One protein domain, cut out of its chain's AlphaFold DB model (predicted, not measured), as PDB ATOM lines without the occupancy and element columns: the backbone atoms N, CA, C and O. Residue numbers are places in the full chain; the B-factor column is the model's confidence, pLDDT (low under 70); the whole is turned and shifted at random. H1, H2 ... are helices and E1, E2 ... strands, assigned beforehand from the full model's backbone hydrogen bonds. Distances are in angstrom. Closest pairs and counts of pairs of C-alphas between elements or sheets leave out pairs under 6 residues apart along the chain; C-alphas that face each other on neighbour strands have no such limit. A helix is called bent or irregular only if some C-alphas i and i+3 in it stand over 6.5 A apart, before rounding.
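This is residues 208 to 227 and 241 to 411 of the 426 residues of an uncharacterized protein of Sulfobacillus acidophilus (strain ATCC 700253 / DSM 10332 / NAL) (UniProt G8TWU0). A long helix, H5, runs as a spine through a body of crossed helices: H2 and H4 pack on its first half, and H1, H6, H7 and H8 gather round its second half. Beside H2, away from H5, lies a small hairpin of two short strands, E1 and E2, and residues 392 to 397 stick out. The printed part has 191 residues with eight named helices and two named strands, in the order H1 E1 E2 H2 H3 H4 H5 H6 H7 H8; the class is mostly helix and the sheet is antiparallel. The whole is compact, with a radius of gyration of the C-alphas of 16.7 A and spans of 49 by 41 by 32 A.

E1, residues 252 to 254, and E2, residues 261 to 263, form an antiparallel hairpin, with N 254 and O 261 2.7 A apart, within hydrogen-bond range. H2, residues 269 to 285, comes closest to E2 at the C-alphas of Gly 275 and Leu 262, 6.5 A. With residues 274 to 278 alone H2 touches H4, residues 297 to 314, about perpendicular at 79 degrees; the closest C-alphas, Trp 278 and Leu 304, are 6.8 A apart. H5, residues 320 to 344, is the hub, touching six helices. H4 and H5 form a helical hairpin at a shallow tilt of 34 degrees, only just short of steep, closest at C-alphas 308 and 326, 6.1 A. H8, residues 379 to 392, touches H5 at C-alphas 381 and 337, 4.4 A, and H4 at C-alphas 387 and 302, 4.0 A. H5 also touches H1, residues 208 to 218, at C-alphas 338 and 213, 6.1 A; H6, residues 350 to 357, at C-alphas 339 and 353, 6.1 A; and H7, residues 363 to 375, at C-alphas 340 and 373, 5.6 A. H3, residues 289 to 294, touches no helix. Every O i to N i+4 pair is within hydrogen-bond range in H1, H2, H3, H5, H6, H7 and H8, and 11 of 14 in H4.

H1, 15.8 A long, begins at C-alpha 208 (49.775, -33.601, 15.778). H2 is 24.5 A long. H4, 24.2 A, has a kink of 32 degrees near residue 308 and is irregular, with C-alphas 309 and 312 7.5 A apart. H5 spans 36.2 A, from C-alpha 320 (31.829, -58.167, 5.212) to C-alpha 344 (41.188, -23.628, 10.908). H7 is 18.5 A long, and H8, 19.8 A, ends at C-alpha 392 (41.074, -43.851, 25.256).

The C-alphas farthest apart, Gln 214 and Arg 257, are 50.4 A apart. Residues 228 to 240 are not printed, and C-alphas 227 and 241 are 30.8 A apart across this cut. Of the links that are printed whole, none is long. Residues 393 to 411 hold no named element. The mean pLDDT of the printed part is 72.3; 64 residues are under 70, among them residues 241 to 277 and 393 to 401.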
ATOM      1  N   GLU A 208      50.581 -32.405  16.007       85.75
ATOM      2  CA  GLU A 208      49.775 -33.601  15.778       85.75
ATOM      3  C   GLU A 208      49.099 -33.554  14.401       85.75
ATOM      4  O   GLU A 208      49.219 -34.493  13.610       85.75
ATOM      5  N   TRP A 209      48.426 -32.446  14.089       88.00
ATOM      6  CA  TRP A 209      47.678 -32.297  12.841       88.00
ATOM      7  C   TRP A 209      48.588 -32.224  11.620       88.00
ATOM      8  O   TRP A 209      48.273 -32.829  10.591       88.00
ATOM      9  N   VAL A 210      49.767 -31.613  11.761       87.44
ATOM     10  CA  VAL A 210      50.790 -31.605  10.708       87.44
ATOM     11  C   VAL A 210      51.244 -33.030  10.376       87.44
ATOM     12  O   VAL A 210      51.283 -33.401   9.202       87.44
ATOM     13  N   VAL A 211      51.555 -33.851  11.388       90.19
ATOM     14  CA  VAL A 211      51.965 -35.252  11.186       90.19
ATOM     15  C   VAL A 211      50.837 -36.055  10.538       90.19
ATOM     16  O   VAL A 211      51.066 -36.703   9.515       90.19
ATOM     17  N   ARG A 212      49.605 -35.939  11.050       90.62
ATOM     18  CA  ARG A 212      48.428 -36.614  10.477       90.62
ATOM     19  C   ARG A 212      48.194 -36.233   9.022       90.62
ATOM     20  O   ARG A 212      47.935 -37.101   8.194       90.62
ATOM     21  N   ARG A 213      48.317 -34.952   8.673       92.38
ATOM     22  CA  ARG A 213      48.207 -34.510   7.279       92.38
ATOM     23  C   ARG A 213      49.247 -35.199   6.402       92.38
ATOM     24  O   ARG A 213      48.890 -35.702   5.342       92.38
ATOM     25  N   GLN A 214      50.503 -35.282   6.841       92.81
ATOM     26  CA  GLN A 214      51.556 -35.974   6.086       92.81
ATOM     27  C   GLN A 214      51.276 -37.476   5.918       92.81
ATOM     28  O   GLN A 214      51.556 -38.038   4.857       92.81
ATOM     29  N   GLU A 215      50.691 -38.128   6.921       92.81
ATOM     30  CA  GLU A 215      50.246 -39.524   6.829       92.81
ATOM     31  C   GLU A 215      49.104 -39.689   5.817       92.81
ATOM     32  O   GLU A 215      49.180 -40.532   4.919       92.81
ATOM     33  N   PHE A 216      48.071 -38.846   5.895       93.19
ATOM     34  CA  PHE A 216      46.935 -38.876   4.969       93.19
ATOM     35  C   PHE A 216      47.342 -38.510   3.536       93.19
ATOM     36  O   PHE A 216      46.801 -39.070   2.584       93.19
ATOM     37  N   LEU A 217      48.346 -37.648   3.352       90.81
ATOM     38  CA  LEU A 217      48.904 -37.348   2.033       90.81
ATOM     39  C   LEU A 217      49.565 -38.574   1.387       90.81
ATOM     40  O   LEU A 217      49.494 -38.717   0.166       90.81
ATOM     41  N   LYS A 218      50.136 -39.484   2.181       91.19
ATOM     42  CA  LYS A 218      50.749 -40.740   1.708       91.19
ATOM     43  C   LYS A 218      49.764 -41.911   1.631       91.19
ATOM     44  O   LYS A 218      50.056 -42.912   0.985       91.19
ATOM     45  N   THR A 219      48.612 -41.795   2.286       90.75
ATOM     46  CA  THR A 219      47.609 -42.861   2.376       90.75
ATOM     47  C   THR A 219      46.735 -42.905   1.123       90.75
ATOM     48  O   THR A 219      46.186 -41.885   0.698       90.75
ATOM     49  N   SER A 220      46.564 -44.095   0.547       88.00
ATOM     50  CA  SER A 220      45.573 -44.310  -0.510       88.00
ATOM     51  C   SER A 220      44.176 -44.506   0.096       88.00
ATOM     52  O   SER A 220      44.026 -45.310   1.023       88.00
ATOM     53  N   PRO A 221      43.148 -43.804  -0.412       88.50
ATOM     54  CA  PRO A 221      41.763 -44.019  -0.013       88.50
ATOM     55  C   PRO A 221      41.330 -45.465  -0.248       88.50
ATOM     56  O   PRO A 221      41.631 -46.053  -1.289       88.50
ATOM     57  N   LEU A 222      40.578 -46.026   0.697       85.25
ATOM     58  CA  LEU A 222      39.855 -47.270   0.472       85.25
ATOM     59  C   LEU A 222      38.865 -47.063  -0.686       85.25
ATOM     60  O   LEU A 222      38.218 -46.012  -0.758       85.25
ATOM     61  N   PRO A 223      38.713 -48.045  -1.591       80.50
ATOM     62  CA  PRO A 223      37.737 -47.935  -2.662       80.50
ATOM     63  C   PRO A 223      36.334 -47.826  -2.061       80.50
ATOM     64  O   PRO A 223      35.977 -48.581  -1.155       80.50
ATOM     65  N   LYS A 224      35.524 -46.892  -2.577       75.50
ATOM     66  CA  LYS A 224      34.114 -46.786  -2.187       75.50
ATOM     67  C   LYS A 224      33.421 -48.113  -2.532       75.50
ATOM     68  O   LYS A 224      33.394 -48.465  -3.714       75.50
ATOM     69  N   PRO A 225      32.847 -48.841  -1.561       69.38
ATOM     70  CA  PRO A 225      32.227 -50.124  -1.867       69.38
ATOM     71  C   PRO A 225      30.946 -49.937  -2.713       69.38
ATOM     72  O   PRO A 225      30.344 -48.854  -2.683       69.38
ATOM     73  N   PRO A 226      30.508 -50.951  -3.482       63.94
ATOM     74  CA  PRO A 226      29.297 -50.877  -4.308       63.94
ATOM     75  C   PRO A 226      28.019 -50.806  -3.450       63.94
ATOM     76  O   PRO A 226      28.025 -51.370  -2.356       63.94
ATOM     77  N   PRO A 227      26.938 -50.135  -3.909       58.59
ATOM     78  CA  PRO A 227      25.699 -49.953  -3.136       58.59
ATOM     79  C   PRO A 227      25.138 -51.280  -2.599       58.59
ATOM     80  O   PRO A 227      25.078 -52.260  -3.338       58.59
ATOM     81  N   ASP A 241      10.864 -47.435  22.850       33.72
ATOM     82  CA  ASP A 241      10.242 -46.158  23.191       33.72
ATOM     83  C   ASP A 241      11.291 -45.027  23.112       33.72
ATOM     84  O   ASP A 241      12.402 -45.153  23.622       33.72
ATOM     85  N   GLU A 242      10.885 -43.938  22.446       36.12
ATOM     86  CA  GLU A 242      11.496 -42.600  22.310       36.12
ATOM     87  C   GLU A 242      12.896 -42.452  21.662       36.12
ATOM     88  O   GLU A 242      13.830 -43.205  21.934       36.12
ATOM     89  N   VAL A 243      13.076 -41.380  20.850       37.81
ATOM     90  CA  VAL A 243      14.035 -40.247  21.057       37.81
ATOM     91  C   VAL A 243      14.415 -39.482  19.730       37.81
ATOM     92  O   VAL A 243      14.049 -39.835  18.606       37.81
ATOM     93  N   ALA A 244      15.203 -38.418  19.933       37.88
ATOM     94  CA  ALA A 244      16.006 -37.398  19.215       37.88
ATOM     95  C   ALA A 244      16.987 -37.669  18.049       37.88
ATOM     96  O   ALA A 244      17.476 -38.787  17.942       37.88
ATOM     97  N   LYS A 245      17.469 -36.701  17.223       41.06
ATOM     98  CA  LYS A 245      17.421 -35.209  17.137       41.06
ATOM     99  C   LYS A 245      17.665 -34.727  15.680       41.06
ATOM    100  O   LYS A 245      18.397 -35.427  14.987       41.06
ATOM    101  N   PRO A 246      17.225 -33.520  15.231       39.25
ATOM    102  CA  PRO A 246      17.813 -32.879  14.054       39.25
ATOM    103  C   PRO A 246      19.109 -32.133  14.386       39.25
ATOM    104  O   PRO A 246      19.095 -31.178  15.162       39.25
ATOM    105  N   THR A 247      20.198 -32.510  13.716       30.84
ATOM    106  CA  THR A 247      21.314 -31.611  13.405       30.84
ATOM    107  C   THR A 247      21.840 -31.888  12.000       30.84
ATOM    108  O   THR A 247      21.773 -32.999  11.476       30.84
ATOM    109  N   ILE A 248      22.307 -30.814  11.384       35.06
ATOM    110  CA  ILE A 248      22.680 -30.644   9.985       35.06
ATOM    111  C   ILE A 248      23.828 -31.593   9.604       35.06
ATOM    112  O   ILE A 248      24.985 -31.260   9.780       35.06
ATOM    113  N   SER A 249      23.509 -32.783   9.093       37.03
ATOM    114  CA  SER A 249      24.258 -33.470   8.016       37.03
ATOM    115  C   SER A 249      23.564 -34.774   7.585       37.03
ATOM    116  O   SER A 249      24.217 -35.767   7.269       37.03
ATOM    117  N   SER A 250      22.223 -34.751   7.553       46.62
ATOM    118  CA  SER A 250      21.318 -35.750   6.961       46.62
ATOM    119  C   SER A 250      21.360 -37.169   7.579       46.62
ATOM    120  O   SER A 250      22.143 -38.004   7.149       46.62
ATOM    121  N   TRP A 251      20.474 -37.422   8.561       41.69
ATOM    122  CA  TRP A 251      19.812 -38.688   8.967       41.69
ATOM    123  C   TRP A 251      18.568 -38.318   9.783       41.69
ATOM    124  O   TRP A 251      18.598 -37.347  10.534       41.69
ATOM    125  N   TRP A 252      17.470 -39.048   9.594       45.09
ATOM    126  CA  TRP A 252      16.196 -38.837  10.286       45.09
ATOM    127  C   TRP A 252      15.668 -40.192  10.789       45.09
ATOM    128  O   TRP A 252      16.111 -41.243  10.346       45.09
ATOM    129  N   LEU A 253      14.748 -40.176  11.745       45.00
ATOM    130  CA  LEU A 253      14.139 -41.328  12.434       45.00
ATOM    131  C   LEU A 253      12.634 -41.081  12.615       45.00
ATOM    132  O   LEU A 253      12.221 -40.423  13.561       45.00
ATOM    133  N   LYS A 254      11.797 -41.566  11.703       41.03
ATOM    134  CA  LYS A 254      10.340 -41.473  11.820       41.03
ATOM    135  C   LYS A 254       9.864 -42.247  13.061       41.03
ATOM    136  O   LYS A 254      10.045 -43.466  13.085       41.03
ATOM    137  N   PRO A 255       9.206 -41.594  14.033       39.16
ATOM    138  CA  PRO A 255       8.612 -42.296  15.161       39.16
ATOM    139  C   PRO A 255       7.513 -43.254  14.687       39.16
ATOM    140  O   PRO A 255       6.699 -42.878  13.835       39.16
ATOM    141  N   GLY A 256       7.473 -44.484  15.202       39.34
ATOM    142  CA  GLY A 256       6.434 -45.464  14.860       39.34
ATOM    143  C   GLY A 256       5.647 -45.944  16.077       39.34
ATOM    144  O   GLY A 256       6.139 -45.917  17.193       39.34
ATOM    145  N   ARG A 257       4.408 -46.424  15.868       34.06
ATOM    146  CA  ARG A 257       3.529 -46.921  16.955       34.06
ATOM    147  C   ARG A 257       4.063 -48.161  17.687       34.06
ATOM    148  O   ARG A 257       3.575 -48.471  18.766       34.06
ATOM    149  N   HIS A 258       5.002 -48.883  17.076       31.69
ATOM    150  CA  HIS A 258       5.575 -50.116  17.624       31.69
ATOM    151  C   HIS A 258       7.106 -50.198  17.502       31.69
ATOM    152  O   HIS A 258       7.697 -50.962  18.262       31.69
ATOM    153  N   LYS A 259       7.719 -49.470  16.543       38.66
ATOM    154  CA  LYS A 259       9.172 -49.273  16.345       38.66
ATOM    155  C   LYS A 259       9.451 -48.006  15.524       38.66
ATOM    156  O   LYS A 259       8.727 -47.755  14.558       38.66
ATOM    157  N   ASP A 260      10.516 -47.272  15.841       40.81
ATOM    158  CA  ASP A 260      10.995 -46.130  15.044       40.81
ATOM    159  C   ASP A 260      11.654 -46.595  13.731       40.81
ATOM    160  O   ASP A 260      12.327 -47.624  13.679       40.81
ATOM    161  N   THR A 261      11.468 -45.838  12.648       41.47
ATOM    162  CA  THR A 261      12.038 -46.120  11.318       41.47
ATOM    163  C   THR A 261      13.099 -45.085  10.971       41.47
ATOM    164  O   THR A 261      12.786 -43.905  10.856       41.47
ATOM    165  N   LEU A 262      14.346 -45.494  10.735       45.94
ATOM    166  CA  LEU A 262      15.363 -44.596  10.180       45.94
ATOM    167  C   LEU A 262      14.931 -44.146   8.779       45.94
ATOM    168  O   LEU A 262      14.675 -44.968   7.904       45.94
ATOM    169  N   VAL A 263      14.848 -42.838   8.561       41.59
ATOM    170  CA  VAL A 263      14.604 -42.250   7.250       41.59
ATOM    171  C   VAL A 263      15.747 -41.324   6.881       41.59
ATOM    172  O   VAL A 263      16.029 -40.337   7.545       41.59
ATOM    173  N   HIS A 264      16.408 -41.600   5.770       41.50
ATOM    174  CA  HIS A 264      17.351 -40.666   5.178       41.50
ATOM    175  C   HIS A 264      16.753 -40.103   3.878       41.50
ATOM    176  O   HIS A 264      16.234 -40.881   3.080       41.50
ATOM    177  N   PRO A 265      16.844 -38.787   3.588       35.97
ATOM    178  CA  PRO A 265      16.315 -38.213   2.348       35.97
ATOM    179  C   PRO A 265      17.011 -38.754   1.085       35.97
ATOM    180  O   PRO A 265      16.529 -38.531  -0.024       35.97
ATOM    181  N   HIS A 266      18.128 -39.474   1.226       40.91
ATOM    182  CA  HIS A 266      18.894 -40.108   0.145       40.91
ATOM    183  C   HIS A 266      19.245 -41.569   0.494       40.91
ATOM    184  O   HIS A 266      20.068 -41.818   1.370       40.91
ATOM    185  N   GLN A 267      18.609 -42.536  -0.154       41.72
ATOM    186  CA  GLN A 267      18.733 -43.962   0.175       41.72
ATOM    187  C   GLN A 267      20.185 -44.486   0.045       41.72
ATOM    188  O   GLN A 267      20.949 -44.003  -0.796       41.72
ATOM    189  N   GLY A 268      20.576 -45.436   0.909       47.78
ATOM    190  CA  GLY A 268      21.844 -46.174   0.826       47.78
ATOM    191  C   GLY A 268      22.194 -46.942   2.111       47.78
ATOM    192  O   GLY A 268      22.326 -46.344   3.173       47.78
ATOM    193  N   ALA A 269      22.433 -48.247   1.997       46.97
ATOM    194  CA  ALA A 269      22.531 -49.198   3.113       46.97
ATOM    195  C   ALA A 269      23.638 -48.969   4.166       46.97
ATOM    196  O   ALA A 269      23.511 -49.393   5.312       46.97
ATOM    197  N   TRP A 270      24.724 -48.263   3.839       51.12
ATOM    198  CA  TRP A 270      25.723 -47.876   4.851       51.12
ATOM    199  C   TRP A 270      25.158 -46.865   5.864       51.12
ATOM    200  O   TRP A 270      25.610 -46.805   7.005       51.12
ATOM    201  N   ARG A 271      24.157 -46.071   5.456       55.56
ATOM    202  CA  ARG A 271      23.461 -45.117   6.329       55.56
ATOM    203  C   ARG A 271      22.533 -45.838   7.299       55.56
ATOM    204  O   ARG A 271      22.406 -45.390   8.432       55.56
ATOM    205  N   ASP A 272      21.972 -46.968   6.879       54.50
ATOM    206  CA  ASP A 272      21.153 -47.834   7.727       54.50
ATOM    207  C   ASP A 272      22.006 -48.513   8.806       54.50
ATOM    208  O   ASP A 272      21.613 -48.540   9.969       54.50
ATOM    209  N   ALA A 273      23.221 -48.958   8.458       57.94
ATOM    210  CA  ALA A 273      24.175 -49.500   9.428       57.94
ATOM    211  C   ALA A 273      24.561 -48.468  10.503       57.94
ATOM    212  O   ALA A 273      24.533 -48.776  11.693       57.94
ATOM    213  N   ILE A 274      24.871 -47.223  10.116       61.94
ATOM    214  CA  ILE A 274      25.189 -46.164  11.091       61.94
ATOM    215  C   ILE A 274      23.953 -45.767  11.909       61.94
ATOM    216  O   ILE A 274      24.057 -45.552  13.116       61.94
ATOM    217  N   GLY A 275      22.779 -45.713  11.280       62.59
ATOM    218  CA  GLY A 275      21.516 -45.474  11.972       62.59
ATOM    219  C   GLY A 275      21.206 -46.539  13.024       62.59
ATOM    220  O   GLY A 275      20.799 -46.199  14.129       62.59
ATOM    221  N   ALA A 276      21.474 -47.813  12.728       60.97
ATOM    222  CA  ALA A 276      21.322 -48.906  13.684       60.97
ATOM    223  C   ALA A 276      22.279 -48.768  14.880       60.97
ATOM    224  O   ALA A 276      21.848 -48.910  16.024       60.97
ATOM    225  N   LEU A 277      23.553 -48.432  14.635       67.69
ATOM    226  CA  LEU A 277      24.531 -48.174  15.703       67.69
ATOM    227  C   LEU A 277      24.083 -47.030  16.617       67.69
ATOM    228  O   LEU A 277      24.178 -47.138  17.839       67.69
ATOM    229  N   TRP A 278      23.567 -45.950  16.025       72.50
ATOM    230  CA  TRP A 278      23.011 -44.823  16.766       72.50
ATOM    231  C   TRP A 278      21.830 -45.238  17.647       72.50
ATOM    232  O   TRP A 278      21.819 -44.904  18.830       72.50
ATOM    233  N   THR A 279      20.859 -45.973  17.095       67.69
ATOM    234  CA  THR A 279      19.679 -46.426  17.844       67.69
ATOM    235  C   THR A 279      20.080 -47.286  19.037       67.69
ATOM    236  O   THR A 279      19.689 -46.976  20.159       67.69
ATOM    237  N   VAL A 280      20.941 -48.290  18.823       65.94
ATOM    238  CA  VAL A 280      21.425 -49.178  19.894       65.94
ATOM    239  C   VAL A 280      22.119 -48.390  20.999       65.94
ATOM    240  O   VAL A 280      21.850 -48.611  22.181       65.94
ATOM    241  N   TRP A 281      23.010 -47.465  20.634       73.50
ATOM    242  CA  TRP A 281      23.698 -46.623  21.609       73.50
ATOM    243  C   TRP A 281      22.717 -45.778  22.409       73.50
ATOM    244  O   TRP A 281      22.769 -45.753  23.638       73.50
ATOM    245  N   ARG A 282      21.810 -45.091  21.723       72.56
ATOM    246  CA  ARG A 282      20.901 -44.174  22.387       72.56
ATOM    247  C   ARG A 282      19.931 -44.891  23.327       72.56
ATOM    248  O   ARG A 282      19.743 -44.411  24.444       72.56
ATOM    249  N   GLU A 283      19.388 -46.039  22.925       68.38
ATOM    250  CA  GLU A 283      18.573 -46.897  23.799       68.38
ATOM    251  C   GLU A 283      19.369 -47.354  25.029       68.38
ATOM    252  O   GLU A 283      18.900 -47.253  26.161       68.38
ATOM    253  N   SER A 284      20.613 -47.786  24.819       68.56
ATOM    254  CA  SER A 284      21.476 -48.305  25.885       68.56
ATOM    255  C   SER A 284      21.952 -47.234  26.871       68.56
ATOM    256  O   SER A 284      22.267 -47.554  28.017       68.56
ATOM    257  N   ALA A 285      22.043 -45.974  26.443       73.81
ATOM    258  CA  ALA A 285      22.551 -44.881  27.266       73.81
ATOM    259  C   ALA A 285      21.485 -44.204  28.153       73.81
ATOM    260  O   ALA A 285      21.852 -43.506  29.095       73.81
ATOM    261  N   GLY A 286      20.186 -44.405  27.892       68.50
ATOM    262  CA  GLY A 286      19.103 -44.052  28.829       68.50
ATOM    263  C   GLY A 286      18.946 -42.558  29.168       68.50
ATOM    264  O   GLY A 286      18.567 -42.219  30.287       68.50
ATOM    265  N   GLY A 287      19.268 -41.656  28.235       73.25
ATOM    266  CA  GLY A 287      19.267 -40.200  28.459       73.25
ATOM    267  C   GLY A 287      17.949 -39.491  28.197       73.25
ATOM    268  O   GLY A 287      17.175 -39.911  27.339       73.25
ATOM    269  N   HIS A 288      17.745 -38.338  28.842       76.25
ATOM    270  CA  HIS A 288      16.588 -37.491  28.565       76.25
ATOM    271  C   HIS A 288      16.603 -37.036  27.094       76.25
ATOM    272  O   HIS A 288      17.646 -36.624  26.576       76.25
ATOM    273  N   ALA A 289      15.450 -37.037  26.412       72.88
ATOM    274  CA  ALA A 289      15.349 -36.638  24.999       72.88
ATOM    275  C   ALA A 289      15.954 -35.247  24.729       72.88
ATOM    276  O   ALA A 289      16.598 -35.024  23.703       72.88
ATOM    277  N   LEU A 290      15.816 -34.334  25.697       73.62
ATOM    278  CA  LEU A 290      16.429 -33.007  25.649       73.62
ATOM    279  C   LEU A 290      17.968 -33.029  25.635       73.62
ATOM    280  O   LEU A 290      18.567 -32.138  25.054       73.62
ATOM    281  N   THR A 291      18.633 -34.009  26.242       79.50
ATOM    282  CA  THR A 291      20.104 -34.117  26.222       79.50
ATOM    283  C   THR A 291      20.591 -34.468  24.831       79.50
ATOM    284  O   THR A 291      21.381 -33.737  24.242       79.50
ATOM    285  N   TRP A 292      20.017 -35.515  24.244       75.81
ATOM    286  CA  TRP A 292      20.229 -35.842  22.837       75.81
ATOM    287  C   TRP A 292      19.876 -34.684  21.927       75.81
ATOM    288  O   TRP A 292      20.511 -34.480  20.893       75.81
ATOM    289  N   ALA A 293      18.878 -33.903  22.342       73.31
ATOM    290  CA  ALA A 293      18.634 -32.642  21.728       73.31
ATOM    291  C   ALA A 293      19.813 -31.690  21.883       73.31
ATOM    292  O   ALA A 293      20.556 -31.433  20.957       73.31
ATOM    293  N   LEU A 294      20.060 -31.113  23.022       76.88
ATOM    294  CA  LEU A 294      21.024 -30.034  23.166       76.88
ATOM    295  C   LEU A 294      22.493 -30.460  22.957       76.88
ATOM    296  O   LEU A 294      23.391 -29.656  23.160       76.88
ATOM    297  N   THR A 295      22.763 -31.675  22.486       76.94
ATOM    298  CA  THR A 295      24.076 -32.099  22.027       76.94
ATOM    299  C   THR A 295      24.373 -31.619  20.594       76.94
ATOM    300  O   THR A 295      23.659 -31.987  19.659       76.94
ATOM    301  N   PRO A 296      25.452 -30.839  20.376       73.50
ATOM    302  CA  PRO A 296      25.938 -30.512  19.036       73.50
ATOM    303  C   PRO A 296      26.353 -31.761  18.232       73.50
ATOM    304  O   PRO A 296      26.849 -32.727  18.822       73.50
ATOM    305  N   PRO A 297      26.247 -31.738  16.888       71.81
ATOM    306  CA  PRO A 297      26.485 -32.917  16.051       71.81
ATOM    307  C   PRO A 297      27.861 -33.556  16.267       71.81
ATOM    308  O   PRO A 297      27.967 -34.778  16.255       71.81
ATOM    309  N   MET A 298      28.904 -32.768  16.531       69.69
ATOM    310  CA  MET A 298      30.262 -33.269  16.781       69.69
ATOM    311  C   MET A 298      30.368 -34.239  17.974       69.69
ATOM    312  O   MET A 298      31.097 -35.229  17.918       69.69
ATOM    313  N   PHE A 299      29.600 -34.004  19.042       74.81
ATOM    314  CA  PHE A 299      29.613 -34.833  20.255       74.81
ATOM    315  C   PHE A 299      28.723 -36.069  20.134       74.81
ATOM    316  O   PHE A 299      28.872 -37.013  20.902       74.81
ATOM    317  N   ILE A 300      27.835 -36.071  19.141       75.62
ATOM    318  CA  ILE A 300      27.096 -37.245  18.682       75.62
ATOM    319  C   ILE A 300      27.981 -38.090  17.758       75.62
ATOM    320  O   ILE A 300      28.068 -39.308  17.909       75.62
ATOM    321  N   GLN A 301      28.667 -37.448  16.810       77.06
ATOM    322  CA  GLN A 301      29.478 -38.132  15.808       77.06
ATOM    323  C   GLN A 301      30.728 -38.788  16.411       77.06
ATOM    324  O   GLN A 301      31.079 -39.879  15.980       77.06
ATOM    325  N   GLY A 302      31.369 -38.201  17.427       78.19
ATOM    326  CA  GLY A 302      32.562 -38.788  18.057       78.19
ATOM    327  C   GLY A 302      32.341 -40.210  18.609       78.19
ATOM    328  O   GLY A 302      33.045 -41.134  18.200       78.19
ATOM    329  N   PRO A 303      31.346 -40.437  19.485       76.62
ATOM    330  CA  PRO A 303      30.952 -41.780  19.918       76.62
ATOM    331  C   PRO A 303      30.531 -42.696  18.767       76.62
ATOM    332  O   PRO A 303      30.861 -43.879  18.783       76.62
ATOM    333  N   LEU A 304      29.851 -42.169  17.739       77.25
ATOM    334  CA  LEU A 304      29.519 -42.955  16.546       77.25
ATOM    335  C   LEU A 304      30.773 -43.453  15.823       77.25
ATOM    336  O   LEU A 304      30.799 -44.592  15.373       77.25
ATOM    337  N   TRP A 305      31.832 -42.647  15.748       83.69
ATOM    338  CA  TRP A 305      33.113 -43.074  15.180       83.69
ATOM    339  C   TRP A 305      33.738 -44.206  16.010       83.69
ATOM    340  O   TRP A 305      34.301 -45.131  15.433       83.69
ATOM    341  N   ALA A 306      33.577 -44.179  17.339       80.69
ATOM    342  CA  ALA A 306      34.047 -45.241  18.234       80.69
ATOM    343  C   ALA A 306      33.229 -46.536  18.078       80.69
ATOM    344  O   ALA A 306      33.788 -47.628  18.018       80.69
ATOM    345  N   LEU A 307      31.904 -46.427  17.920       76.25
ATOM    346  CA  LEU A 307      31.046 -47.574  17.589       76.25
ATOM    347  C   LEU A 307      31.462 -48.215  16.268       76.25
ATOM    348  O   LEU A 307      31.529 -49.437  16.154       76.25
ATOM    349  N   VAL A 308      31.743 -47.379  15.269       79.06
ATOM    350  CA  VAL A 308      32.156 -47.815  13.938       79.06
ATOM    351  C   VAL A 308      33.512 -48.522  13.973       79.06
ATOM    352  O   VAL A 308      33.655 -49.549  13.308       79.06
ATOM    353  N   SER A 309      34.483 -48.037  14.758       81.44
ATOM    354  CA  SER A 309      35.797 -48.689  14.879       81.44
ATOM    355  C   SER A 309      35.722 -50.080  15.513       81.44
ATOM    356  O   SER A 309      36.491 -50.961  15.135       81.44
ATOM    357  N   ASP A 310      34.765 -50.308  16.413       79.56
ATOM    358  CA  ASP A 310      34.597 -51.591  17.109       79.56
ATOM    359  C   ASP A 310      33.577 -52.524  16.443       79.56
ATOM    360  O   ASP A 310      33.416 -53.674  16.869       79.56
ATOM    361  N   ALA A 311      32.853 -52.049  15.425       75.50
ATOM    362  CA  ALA A 311      31.678 -52.740  14.898       75.50
ATOM    363  C   ALA A 311      31.979 -54.180  14.452       75.50
ATOM    364  O   ALA A 311      31.173 -55.077  14.685       75.50
ATOM    365  N   ALA A 312      33.157 -54.421  13.864       76.00
ATOM    366  CA  ALA A 312      33.590 -55.752  13.432       76.00
ATOM    367  C   ALA A 312      33.801 -56.741  14.586       76.00
ATOM    368  O   ALA A 312      33.511 -57.925  14.443       76.00
ATOM    369  N   GLN A 313      34.269 -56.264  15.739       79.12
ATOM    370  CA  GLN A 313      34.459 -57.112  16.916       79.12
ATOM    371  C   GLN A 313      33.126 -57.415  17.607       79.12
ATOM    372  O   GLN A 313      32.926 -58.515  18.115       79.12
ATOM    373  N   ARG A 314      32.210 -56.441  17.630       72.12
ATOM    374  CA  ARG A 314      30.923 -56.546  18.339       72.12
ATOM    375  C   ARG A 314      29.859 -57.295  17.559       72.12
ATOM    376  O   ARG A 314      29.084 -58.043  18.150       72.12
ATOM    377  N   TRP A 315      29.825 -57.101  16.246       73.75
ATOM    378  CA  TRP A 315      28.855 -57.729  15.358       73.75
ATOM    379  C   TRP A 315      29.568 -58.494  14.242       73.75
ATOM    380  O   TRP A 315      29.421 -58.145  13.073       73.75
ATOM    381  N   PRO A 316      30.306 -59.572  14.574       75.75
ATOM    382  CA  PRO A 316      31.055 -60.351  13.586       75.75
ATOM    383  C   PRO A 316      30.150 -61.050  12.560       75.75
ATOM    384  O   PRO A 316      30.617 -61.483  11.511       75.75
ATOM    385  N   ALA A 317      28.853 -61.172  12.859       69.75
ATOM    386  CA  ALA A 317      27.851 -61.725  11.954       69.75
ATOM    387  C   ALA A 317      27.363 -60.724  10.888       69.75
ATOM    388  O   ALA A 317      26.572 -61.101  10.023       69.75
ATOM    389  N   TRP A 318      27.772 -59.450  10.945       71.44
ATOM    390  CA  TRP A 318      27.427 -58.489   9.898       71.44
ATOM    391  C   TRP A 318      28.124 -58.844   8.577       71.44
ATOM    392  O   TRP A 318      29.243 -59.361   8.580       71.44
ATOM    393  N   PRO A 319      27.495 -58.559   7.420       69.31
ATOM    394  CA  PRO A 319      28.115 -58.823   6.129       69.31
ATOM    395  C   PRO A 319      29.484 -58.128   6.002       69.31
ATOM    396  O   PRO A 319      29.598 -56.949   6.356       69.31
ATOM    397  N   PRO A 320      30.510 -58.778   5.414       74.75
ATOM    398  CA  PRO A 320      31.829 -58.167   5.212       74.75
ATOM    399  C   PRO A 320      31.783 -56.820   4.480       74.75
ATOM    400  O   PRO A 320      32.561 -55.915   4.773       74.75
ATOM    401  N   ALA A 321      30.833 -56.652   3.560       71.12
ATOM    402  CA  ALA A 321      30.635 -55.398   2.848       71.12
ATOM    403  C   ALA A 321      30.186 -54.249   3.770       71.12
ATOM    404  O   ALA A 321      30.616 -53.114   3.571       71.12
ATOM    405  N   SER A 322      29.390 -54.529   4.808       69.94
ATOM    406  CA  SER A 322      29.010 -53.544   5.828       69.94
ATOM    407  C   SER A 322      30.239 -53.063   6.598       69.94
ATOM    408  O   SER A 322      30.424 -51.860   6.768       69.94
ATOM    409  N   HIS A 323      31.135 -53.978   6.984       75.81
ATOM    410  CA  HIS A 323      32.412 -53.613   7.606       75.81
ATOM    411  C   HIS A 323      33.313 -52.812   6.659       75.81
ATOM    412  O   HIS A 323      33.887 -51.808   7.075       75.81
ATOM    413  N   GLY A 324      33.382 -53.188   5.378       78.19
ATOM    414  CA  GLY A 324      34.106 -52.422   4.360       78.19
ATOM    415  C   GLY A 324      33.580 -50.990   4.207       78.19
ATOM    416  O   GLY A 324      34.363 -50.047   4.125       78.19
ATOM    417  N   TYR A 325      32.258 -50.802   4.245       76.19
ATOM    418  CA  TYR A 325      31.628 -49.481   4.212       76.19
ATOM    419  C   TYR A 325      31.909 -48.641   5.447       76.19
ATOM    420  O   TYR A 325      32.190 -47.453   5.318       76.19
ATOM    421  N   LEU A 326      31.829 -49.247   6.627       77.62
ATOM    422  CA  LEU A 326      32.150 -48.599   7.890       77.62
ATOM    423  C   LEU A 326      33.617 -48.152   7.939       77.62
ATOM    424  O   LEU A 326      33.900 -47.016   8.318       77.62
ATOM    425  N   ALA A 327      34.535 -49.003   7.473       83.56
ATOM    426  CA  ALA A 327      35.955 -48.685   7.365       83.56
ATOM    427  C   ALA A 327      36.218 -47.549   6.364       83.56
ATOM    428  O   ALA A 327      36.898 -46.579   6.704       83.56
ATOM    429  N   TRP A 328      35.632 -47.622   5.160       85.25
ATOM    430  CA  TRP A 328      35.682 -46.531   4.180       85.25
ATOM    431  C   TRP A 328      35.136 -45.232   4.778       85.25
ATOM    432  O   TRP A 328      35.783 -44.190   4.678       85.25
ATOM    433  N   TRP A 329      33.977 -45.303   5.444       82.88
ATOM    434  CA  TRP A 329      33.322 -44.149   6.047       82.88
ATOM    435  C   TRP A 329      34.197 -43.465   7.092       82.88
ATOM    436  O   TRP A 329      34.405 -42.254   7.042       82.88
ATOM    437  N   MET A 330      34.756 -44.259   8.001       85.69
ATOM    438  CA  MET A 330      35.647 -43.778   9.045       85.69
ATOM    439  C   MET A 330      36.893 -43.106   8.459       85.69
ATOM    440  O   MET A 330      37.294 -42.036   8.916       85.69
ATOM    441  N   GLN A 331      37.485 -43.690   7.414       88.44
ATOM    442  CA  GLN A 331      38.711 -43.173   6.814       88.44
ATOM    443  C   GLN A 331      38.518 -41.775   6.204       88.44
ATOM    444  O   GLN A 331      39.297 -40.866   6.495       88.44
ATOM    445  N   TRP A 332      37.464 -41.549   5.410       86.62
ATOM    446  CA  TRP A 332      37.234 -40.211   4.841       86.62
ATOM    447  C   TRP A 332      36.750 -39.203   5.891       86.62
ATOM    448  O   TRP A 332      37.052 -38.015   5.787       86.62
ATOM    449  N   LYS A 333      36.048 -39.652   6.940       88.56
ATOM    450  CA  LYS A 333      35.684 -38.806   8.085       88.56
ATOM    451  C   LYS A 333      36.908 -38.309   8.856       88.56
ATOM    452  O   LYS A 333      36.968 -37.134   9.212       88.56
ATOM    453  N   GLN A 334      37.919 -39.152   9.037       91.06
ATOM    454  CA  GLN A 334      39.206 -38.722   9.588       91.06
ATOM    455  C   GLN A 334      39.932 -37.749   8.650       91.06
ATOM    456  O   GLN A 334      40.484 -36.758   9.124       91.06
ATOM    457  N   ALA A 335      39.870 -37.964   7.330       92.81
ATOM    458  CA  ALA A 335      40.409 -37.006   6.363       92.81
ATOM    459  C   ALA A 335      39.723 -35.630   6.469       92.81
ATOM    460  O   ALA A 335      40.397 -34.607   6.393       92.81
ATOM    461  N   LEU A 336      38.408 -35.583   6.725       92.31
ATOM    462  CA  LEU A 336      37.714 -34.321   7.006       92.31
ATOM    463  C   LEU A 336      38.201 -33.640   8.283       92.31
ATOM    464  O   LEU A 336      38.326 -32.422   8.285       92.31
ATOM    465  N   ALA A 337      38.481 -34.387   9.353       92.12
ATOM    466  CA  ALA A 337      39.038 -33.805  10.575       92.12
ATOM    467  C   ALA A 337      40.422 -33.181  10.329       92.12
ATOM    468  O   ALA A 337      40.712 -32.106  10.848       92.12
ATOM    469  N   VAL A 338      41.247 -33.816   9.487       94.00
ATOM    470  CA  VAL A 338      42.535 -33.264   9.040       94.00
ATOM    471  C   VAL A 338      42.336 -32.005   8.193       94.00
ATOM    472  O   VAL A 338      43.019 -31.010   8.417       94.00
ATOM    473  N   ALA A 339      41.396 -32.020   7.245       93.38
ATOM    474  CA  ALA A 339      41.074 -30.853   6.424       93.38
ATOM    475  C   ALA A 339      40.566 -29.674   7.267       93.38
ATOM    476  O   ALA A 339      40.950 -28.534   7.027       93.38
ATOM    477  N   ASP A 340      39.744 -29.950   8.276       91.31
ATOM    478  CA  ASP A 340      39.219 -28.956   9.210       91.31
ATOM    479  C   ASP A 340      40.339 -28.313  10.032       91.31
ATOM    480  O   ASP A 340      40.479 -27.091  10.053       91.31
ATOM    481  N   ALA A 341      41.215 -29.132  10.620       89.31
ATOM    482  CA  ALA A 341      42.394 -28.645  11.328       89.31
ATOM    483  C   ALA A 341      43.320 -27.829  10.413       89.31
ATOM    484  O   ALA A 341      43.803 -26.771  10.814       89.31
ATOM    485  N   TRP A 342      43.523 -28.260   9.166       91.25
ATOM    486  CA  TRP A 342      44.331 -27.518   8.200       91.25
ATOM    487  C   TRP A 342      43.704 -26.153   7.877       91.25
ATOM    488  O   TRP A 342      44.392 -25.136   7.942       91.25
ATOM    489  N   LEU A 343      42.396 -26.091   7.601       86.81
ATOM    490  CA  LEU A 343      41.696 -24.835   7.295       86.81
ATOM    491  C   LEU A 343      41.626 -23.880   8.490       86.81
ATOM    492  O   LEU A 343      41.655 -22.665   8.274       86.81
ATOM    493  N   TRP A 344      41.472 -24.413   9.707       83.75
ATOM    494  CA  TRP A 344      41.188 -23.628  10.908       83.75
ATOM    495  C   TRP A 344      42.413 -23.358  11.784       83.75
ATOM    496  O   TRP A 344      42.636 -22.213  12.160       83.75
ATOM    497  N   LEU A 345      43.222 -24.365  12.118       81.56
ATOM    498  CA  LEU A 345      44.404 -24.169  12.967       81.56
ATOM    499  C   LEU A 345      45.574 -23.600  12.170       81.56
ATOM    500  O   LEU A 345      46.211 -22.647  12.609       81.56
ATOM    501  N   GLU A 346      45.837 -24.164  10.993       81.88
ATOM    502  CA  GLU A 346      47.034 -23.843  10.208       81.88
ATOM    503  C   GLU A 346      46.813 -22.711   9.193       81.88
ATOM    504  O   GLU A 346      47.779 -22.167   8.663       81.88
ATOM    505  N   GLY A 347      45.558 -22.337   8.918       80.44
ATOM    506  CA  GLY A 347      45.225 -21.321   7.915       80.44
ATOM    507  C   GLY A 347      45.445 -21.791   6.474       80.44
ATOM    508  O   GLY A 347      45.801 -20.988   5.618       80.44
ATOM    509  N   GLY A 348      45.248 -23.085   6.211       85.25
ATOM    510  CA  GLY A 348      45.417 -23.692   4.894       85.25
ATOM    511  C   GLY A 348      44.581 -23.040   3.797       85.25
ATOM    512  O   GLY A 348      43.442 -22.612   4.034       85.25
ATOM    513  N   ASP A 349      45.148 -23.018   2.590       86.88
ATOM    514  CA  ASP A 349      44.473 -22.556   1.381       86.88
ATOM    515  C   ASP A 349      43.286 -23.488   1.051       86.88
ATOM    516  O   ASP A 349      43.482 -24.701   0.890       86.88
ATOM    517  N   PRO A 350      42.048 -22.961   0.955       87.44
ATOM    518  CA  PRO A 350      40.880 -23.729   0.533       87.44
ATOM    519  C   PRO A 350      41.079 -24.556  -0.743       87.44
ATOM    520  O   PRO A 350      40.541 -25.661  -0.815       87.44
ATOM    521  N   ASP A 351      41.853 -24.073  -1.718       88.12
ATOM    522  CA  ASP A 351      42.062 -24.780  -2.988       88.12
ATOM    523  C   ASP A 351      42.998 -25.990  -2.833       88.12
ATOM    524  O   ASP A 351      42.810 -27.030  -3.476       88.12
ATOM    525  N   GLU A 352      43.986 -25.903  -1.941       93.25
ATOM    526  CA  GLU A 352      44.840 -27.042  -1.584       93.25
ATOM    527  C   GLU A 352      44.054 -28.096  -0.802       93.25
ATOM    528  O   GLU A 352      44.163 -29.299  -1.071       93.25
ATOM    529  N   VAL A 353      43.207 -27.649   0.127       92.62
ATOM    530  CA  VAL A 353      42.344 -28.536   0.911       92.62
ATOM    531  C   VAL A 353      41.283 -29.192   0.032       92.62
ATOM    532  O   VAL A 353      40.995 -30.375   0.215       92.62
ATOM    533  N   LEU A 354      40.753 -28.479  -0.966       92.19
ATOM    534  CA  LEU A 354      39.862 -29.046  -1.975       92.19
ATOM    535  C   LEU A 354      40.537 -30.221  -2.692       92.19
ATOM    536  O   LEU A 354      40.014 -31.333  -2.641       92.19
ATOM    537  N   LYS A 355      41.721 -30.006  -3.282       94.81
ATOM    538  CA  LYS A 355      42.486 -31.061  -3.976       94.81
ATOM    539  C   LYS A 355      42.803 -32.244  -3.062       94.81
ATOM    540  O   LYS A 355      42.780 -33.398  -3.487       94.81
ATOM    541  N   PHE A 356      43.099 -31.972  -1.791       95.00
ATOM    542  CA  PHE A 356      43.278 -33.020  -0.793       95.00
ATOM    543  C   PHE A 356      41.992 -33.834  -0.587       95.00
ATOM    544  O   PHE A 356      42.044 -35.064  -0.618       95.00
ATOM    545  N   LEU A 357      40.844 -33.173  -0.409       93.00
ATOM    546  CA  LEU A 357      39.549 -33.819  -0.181       93.00
ATOM    547  C   LEU A 357      39.024 -34.580  -1.403       93.00
ATOM    548  O   LEU A 357      38.380 -35.614  -1.228       93.00
ATOM    549  N   GLU A 358      39.347 -34.146  -2.621       93.44
ATOM    550  CA  GLU A 358      38.992 -34.835  -3.873       93.44
ATOM    551  C   GLU A 358      39.571 -36.247  -3.986       93.44
ATOM    552  O   GLU A 358      39.048 -37.088  -4.716       93.44
ATOM    553  N   ARG A 359      40.622 -36.553  -3.221       92.06
ATOM    554  CA  ARG A 359      41.125 -37.926  -3.105       92.06
ATOM    555  C   ARG A 359      40.120 -38.836  -2.400       92.06
ATOM    556  O   ARG A 359      40.071 -40.025  -2.683       92.06
ATOM    557  N   TRP A 360      39.338 -38.299  -1.470       88.56
ATOM    558  CA  TRP A 360      38.493 -39.069  -0.555       88.56
ATOM    559  C   TRP A 360      37.020 -39.077  -0.966       88.56
ATOM    560  O   TRP A 360      36.303 -40.045  -0.706       88.56
ATOM    561  N   VAL A 361      36.555 -37.994  -1.588       84.69
ATOM    562  CA  VAL A 361      35.158 -37.786  -1.990       84.69
ATOM    563  C   VAL A 361      35.086 -37.140  -3.377       84.69
ATOM    564  O   VAL A 361      36.075 -36.625  -3.880       84.69
ATOM    565  N   SER A 362      33.909 -37.148  -4.015       84.00
ATOM    566  CA  SER A 362      33.734 -36.477  -5.314       84.00
ATOM    567  C   SER A 362      34.002 -34.972  -5.220       84.00
ATOM    568  O   SER A 362      33.724 -34.378  -4.179       84.00
ATOM    569  N   THR A 363      34.424 -34.334  -6.317       86.25
ATOM    570  CA  THR A 363      34.662 -32.877  -6.394       86.25
ATOM    571  C   THR A 363      33.521 -32.047  -5.811       86.25
ATOM    572  O   THR A 363      33.752 -31.215  -4.941       86.25
ATOM    573  N   GLY A 364      32.269 -32.327  -6.190       78.50
ATOM    574  CA  GLY A 364      31.119 -31.607  -5.626       78.50
ATOM    575  C   GLY A 364      30.957 -31.801  -4.110       78.50
ATOM    576  O   GLY A 364      30.579 -30.871  -3.401       78.50
ATOM    577  N   SER A 365      31.294 -32.985  -3.583       80.44
ATOM    578  CA  SER A 365      31.292 -33.227  -2.133       80.44
ATOM    579  C   SER A 365      32.456 -32.517  -1.443       80.44
ATOM    580  O   SER A 365      32.283 -31.993  -0.348       80.44
ATOM    581  N   ALA A 366      33.634 -32.494  -2.067       85.69
ATOM    582  CA  ALA A 366      34.815 -31.822  -1.545       85.69
ATOM    583  C   ALA A 366      34.583 -30.307  -1.455       85.69
ATOM    584  O   ALA A 366      34.805 -29.727  -0.396       85.69
ATOM    585  N   GLN A 367      34.026 -29.692  -2.504       81.94
ATOM    586  CA  GLN A 367      33.620 -28.281  -2.509       81.94
ATOM    587  C   GLN A 367      32.638 -27.974  -1.378       81.94
ATOM    588  O   GLN A 367      32.853 -27.032  -0.619       81.94
ATOM    589  N   PHE A 368      31.597 -28.800  -1.209       81.25
ATOM    590  CA  PHE A 368      30.666 -28.666  -0.087       81.25
ATOM    591  C   PHE A 368      31.394 -28.708   1.263       81.25
ATOM    592  O   PHE A 368      31.168 -27.844   2.110       81.25
ATOM    593  N   TRP A 369      32.274 -29.693   1.467       84.44
ATOM    594  CA  TRP A 369      32.969 -29.871   2.738       84.44
ATOM    595  C   TRP A 369      33.945 -28.737   3.038       84.44
ATOM    596  O   TRP A 369      33.969 -28.287   4.175       84.44
ATOM    597  N   VAL A 370      34.682 -28.212   2.057       85.12
ATOM    598  CA  VAL A 370      35.547 -27.037   2.268       85.12
ATOM    599  C   VAL A 370      34.737 -25.864   2.823       85.12
ATOM    600  O   VAL A 370      35.138 -25.256   3.819       85.12
ATOM    601  N   VAL A 371      33.560 -25.582   2.252       76.38
ATOM    602  CA  VAL A 371      32.713 -24.497   2.770       76.38
ATOM    603  C   VAL A 371      32.119 -24.828   4.131       76.38
ATOM    604  O   VAL A 371      32.084 -23.968   5.015       76.38
ATOM    605  N   TYR A 372      31.665 -26.067   4.324       78.56
ATOM    606  CA  TYR A 372      31.144 -26.506   5.612       78.56
ATOM    607  C   TYR A 372      32.179 -26.281   6.717       78.56
ATOM    608  O   TYR A 372      31.870 -25.654   7.724       78.56
ATOM    609  N   LEU A 373      33.422 -26.706   6.496       81.38
ATOM    610  CA  LEU A 373      34.511 -26.576   7.461       81.38
ATOM    611  C   LEU A 373      34.888 -25.110   7.719       81.38
ATOM    612  O   LEU A 373      35.141 -24.736   8.856       81.38
ATOM    613  N   LYS A 374      34.846 -24.238   6.702       76.19
ATOM    614  CA  LYS A 374      35.062 -22.792   6.904       76.19
ATOM    615  C   LYS A 374      33.938 -22.111   7.693       76.19
ATOM    616  O   LYS A 374      34.198 -21.138   8.393       76.19
ATOM    617  N   THR A 375      32.704 -22.602   7.582       68.38
ATOM    618  CA  THR A 375      31.532 -22.055   8.296       68.38
ATOM    619  C   THR A 375      31.314 -22.691   9.672       68.38
ATOM    620  O   THR A 375      30.667 -22.093  10.531       68.38
ATOM    621  N   HIS A 376      31.879 -23.876   9.898       71.75
ATOM    622  CA  HIS A 376      31.826 -24.632  11.150       71.75
ATOM    623  C   HIS A 376      33.244 -25.042  11.584       71.75
ATOM    624  O   HIS A 376      33.545 -26.235  11.684       71.75
ATOM    625  N   PRO A 377      34.135 -24.063  11.817       72.88
ATOM    626  CA  PRO A 377      35.543 -24.335  12.057       72.88
ATOM    627  C   PRO A 377      35.752 -25.183  13.307       72.88
ATOM    628  O   PRO A 377      35.165 -24.923  14.361       72.88
ATOM    629  N   GLY A 378      36.601 -26.199  13.175       76.56
ATOM    630  CA  GLY A 378      36.946 -27.119  14.248       76.56
ATOM    631  C   GLY A 378      35.885 -28.183  14.530       76.56
ATOM    632  O   GLY A 378      36.096 -29.008  15.417       76.56
ATOM    633  N   GLU A 379      34.753 -28.222  13.820       81.00
ATOM    634  CA  GLU A 379      33.690 -29.189  14.103       81.00
ATOM    635  C   GLU A 379      34.130 -30.654  13.918       81.00
ATOM    636  O   GLU A 379      33.897 -31.501  14.788       81.00
ATOM    637  N   MET A 380      34.795 -30.970  12.806       86.38
ATOM    638  CA  MET A 380      35.273 -32.326  12.509       86.38
ATOM    639  C   MET A 380      36.519 -32.661  13.325       86.38
ATOM    640  O   MET A 380      36.665 -33.792  13.792       86.38
ATOM    641  N   MET A 381      37.381 -31.676  13.579       86.44
ATOM    642  CA  MET A 381      38.513 -31.818  14.493       86.44
ATOM    643  C   MET A 381      38.035 -32.179  15.911       86.44
ATOM    644  O   MET A 381      38.554 -33.096  16.548       86.44
ATOM    645  N   MET A 382      36.996 -31.508  16.404       81.00
ATOM    646  CA  MET A 382      36.390 -31.791  17.706       81.00
ATOM    647  C   MET A 382      35.625 -33.111  17.723       81.00
ATOM    648  O   MET A 382      35.653 -33.810  18.734       81.00
ATOM    649  N   THR A 383      34.997 -33.492  16.608       84.69
ATOM    650  CA  THR A 383      34.419 -34.834  16.434       84.69
ATOM    651  C   THR A 383      35.490 -35.907  16.616       84.69
ATOM    652  O   THR A 383      35.291 -36.866  17.364       84.69
ATOM    653  N   TRP A 384      36.659 -35.714  16.002       86.56
ATOM    654  CA  TRP A 384      37.797 -36.611  16.152       86.56
ATOM    655  C   TRP A 384      38.340 -36.630  17.589       86.56
ATOM    656  O   TRP A 384      38.611 -37.701  18.132       86.56
ATOM    657  N   ARG A 385      38.443 -35.472  18.255       83.56
ATOM    658  CA  ARG A 385      38.861 -35.410  19.668       83.56
ATOM    659  C   ARG A 385      37.867 -36.102  20.594       83.56
ATOM    660  O   ARG A 385      38.286 -36.804  21.510       83.56
ATOM    661  N   ALA A 386      36.568 -35.949  20.340       79.56
ATOM    662  CA  ALA A 386      35.539 -36.701  21.043       79.56
ATOM    663  C   ALA A 386      35.751 -38.201  20.812       79.56
ATOM    664  O   ALA A 386      35.923 -38.929  21.781       79.56
ATOM    665  N   TYR A 387      35.838 -38.658  19.558       84.69
ATOM    666  CA  TYR A 387      36.153 -40.052  19.224       84.69
ATOM    667  C   TYR A 387      37.343 -40.598  20.028       84.69
ATOM    668  O   TYR A 387      37.219 -41.632  20.679       84.69
ATOM    669  N   ARG A 388      38.461 -39.866  20.068       83.81
ATOM    670  CA  ARG A 388      39.662 -40.266  20.816       83.81
ATOM    671  C   ARG A 388      39.418 -40.384  22.302       83.81
ATOM    672  O   ARG A 388      39.704 -41.436  22.865       83.81
ATOM    673  N   TYR A 389      38.822 -39.356  22.904       77.56
ATOM    674  CA  TYR A 389      38.422 -39.385  24.306       77.56
ATOM    675  C   TYR A 389      37.584 -40.630  24.612       77.56
ATOM    676  O   TYR A 389      37.839 -41.329  25.587       77.56
ATOM    677  N   TRP A 390      36.630 -40.956  23.740       74.00
ATOM    678  CA  TRP A 390      35.779 -42.127  23.894       74.00
ATOM    679  C   TRP A 390      36.546 -43.448  23.777       74.00
ATOM    680  O   TRP A 390      36.313 -44.332  24.596       74.00
ATOM    681  N   THR A 391      37.493 -43.564  22.846       77.50
ATOM    682  CA  THR A 391      38.330 -44.769  22.692       77.50
ATOM    683  C   THR A 391      39.401 -44.934  23.778       77.50
ATOM    684  O   THR A 391      39.733 -46.059  24.141       77.50
ATOM    685  N   GLU A 392      39.949 -43.838  24.308       74.31
ATOM    686  CA  GLU A 392      41.074 -43.851  25.256       74.31
ATOM    687  C   GLU A 392      40.610 -43.868  26.713       74.31
ATOM    688  O   GLU A 392      41.077 -44.687  27.500       74.31
ATOM    689  N   ALA A 393      39.660 -43.003  27.081       59.81
ATOM    690  CA  ALA A 393      39.204 -42.860  28.465       59.81
ATOM    691  C   ALA A 393      38.329 -44.031  28.945       59.81
ATOM    692  O   ALA A 393      38.030 -44.128  30.134       59.81
ATOM    693  N   HIS A 394      37.903 -44.919  28.039       58.41
ATOM    694  CA  HIS A 394      36.923 -45.968  28.331       58.41
ATOM    695  C   HIS A 394      37.405 -47.385  28.033       58.41
ATOM    696  O   HIS A 394      36.579 -48.283  27.855       58.41
ATOM    697  N   GLN A 395      38.720 -47.616  28.061       56.00
ATOM    698  CA  GLN A 395      39.281 -48.966  28.155       56.00
ATOM    699  C   GLN A 395      38.747 -49.648  29.435       56.00
ATOM    700  O   GLN A 395      39.284 -49.468  30.523       56.00
ATOM    701  N   GLY A 396      37.623 -50.371  29.324       54.38
ATOM    702  CA  GLY A 396      36.992 -51.117  30.422       54.38
ATOM    703  C   GLY A 396      35.517 -50.807  30.722       54.38
ATOM    704  O   GLY A 396      34.909 -51.554  31.485       54.38
ATOM    705  N   LYS A 397      34.900 -49.771  30.129       60.47
ATOM    706  CA  LYS A 397      33.444 -49.528  30.237       60.47
ATOM    707  C   LYS A 397      32.781 -49.487  28.860       60.47
ATOM    708  O   LYS A 397      33.351 -48.921  27.931       60.47
ATOM    709  N   PRO A 398      31.560 -50.025  28.718       64.31
ATOM    710  CA  PRO A 398      30.842 -49.987  27.456       64.31
ATOM    711  C   PRO A 398      30.433 -48.548  27.098       64.31
ATOM    712  O   PRO A 398      29.456 -48.031  27.633       64.31
ATOM    713  N   TYR A 399      31.170 -47.870  26.211       65.31
ATOM    714  CA  TYR A 399      30.894 -46.472  25.828       65.31
ATOM    715  C   TYR A 399      29.495 -46.267  25.226       65.31
ATOM    716  O   TYR A 399      28.928 -45.186  25.350       65.31
ATOM    717  N   TRP A 400      28.881 -47.313  24.667       65.44
ATOM    718  CA  TRP A 400      27.497 -47.287  24.185       65.44
ATOM    719  C   TRP A 400      26.445 -47.251  25.307       65.44
ATOM    720  O   TRP A 400      25.259 -47.248  25.023       65.44
ATOM    721  N   THR A 401      26.835 -47.245  26.581       69.69
ATOM    722  CA  THR A 401      25.907 -47.010  27.708       69.69
ATOM    723  C   THR A 401      25.990 -45.586  28.244       69.69
ATOM    724  O   THR A 401      25.349 -45.244  29.231       69.69
ATOM    725  N   GLN A 402      26.806 -44.738  27.623       76.25
ATOM    726  CA  GLN A 402      27.078 -43.410  28.141       76.25
ATOM    727  C   GLN A 402      26.395 -42.328  27.311       76.25
ATOM    728  O   GLN A 402      26.286 -42.419  26.088       76.25
ATOM    729  N   LEU A 403      25.973 -41.273  27.998       75.06
ATOM    730  CA  LEU A 403      25.302 -40.128  27.397       75.06
ATOM    731  C   LEU A 403      26.262 -39.274  26.564       75.06
ATOM    732  O   LEU A 403      27.429 -39.124  26.937       75.06
ATOM    733  N   PRO A 404      25.776 -38.619  25.495       75.69
ATOM    734  CA  PRO A 404      26.580 -37.725  24.671       75.69
ATOM    735  C   PRO A 404      26.754 -36.351  25.340       75.69
ATOM    736  O   PRO A 404      26.391 -35.301  24.815       75.69
ATOM    737  N   ILE A 405      27.291 -36.338  26.556       77.19
ATOM    738  CA  ILE A 405      27.457 -35.112  27.325       77.19
ATOM    739  C   ILE A 405      28.676 -34.351  26.803       77.19
ATOM    740  O   ILE A 405      29.801 -34.843  26.833       77.19
ATOM    741  N   MET A 406      28.451 -33.103  26.379       75.38
ATOM    742  CA  MET A 406      29.523 -32.138  26.097       75.38
ATOM    743  C   MET A 406      30.553 -32.111  27.244       75.38
ATOM    744  O   MET A 406      30.161 -31.754  28.362       75.38
ATOM    745  N   PRO A 407      31.836 -32.436  26.996       67.81
ATOM    746  CA  PRO A 407      32.869 -32.460  28.027       67.81
ATOM    747  C   PRO A 407      33.194 -31.061  28.558       67.81
ATOM    748  O   PRO A 407      33.316 -30.112  27.786       67.81
ATOM    749  N   ASP A 408      33.418 -30.941  29.869       65.88
ATOM    750  CA  ASP A 408      33.741 -29.658  30.516       65.88
ATOM    751  C   ASP A 408      35.050 -29.040  29.996       65.88
ATOM    752  O   ASP A 408      35.142 -27.826  29.825       65.88
ATOM    753  N   ARG A 409      36.057 -29.878  29.715       56.91
ATOM    754  CA  ARG A 409      37.395 -29.451  29.260       56.91
ATOM    755  C   ARG A 409      37.409 -28.857  27.852       56.91
ATOM    756  O   ARG A 409      38.361 -28.182  27.503       56.91
ATOM    757  N   LEU A 410      36.374 -29.109  27.053       53.16
ATOM    758  CA  LEU A 410      36.297 -28.674  25.657       53.16
ATOM    759  C   LEU A 410      35.577 -27.323  25.480       53.16
ATOM    760  O   LEU A 410      35.484 -26.837  24.361       53.16
ATOM    761  N   PHE A 411      35.069 -26.724  26.566       54.34
ATOM    762  CA  PHE A 411      34.267 -25.489  26.549       54.34
ATOM    763  C   PHE A 411      34.714 -24.431  27.570       54.34
ATOM    764  O   PHE A 411      33.995 -23.459  27.822       54.34
TER     765      PHE A 411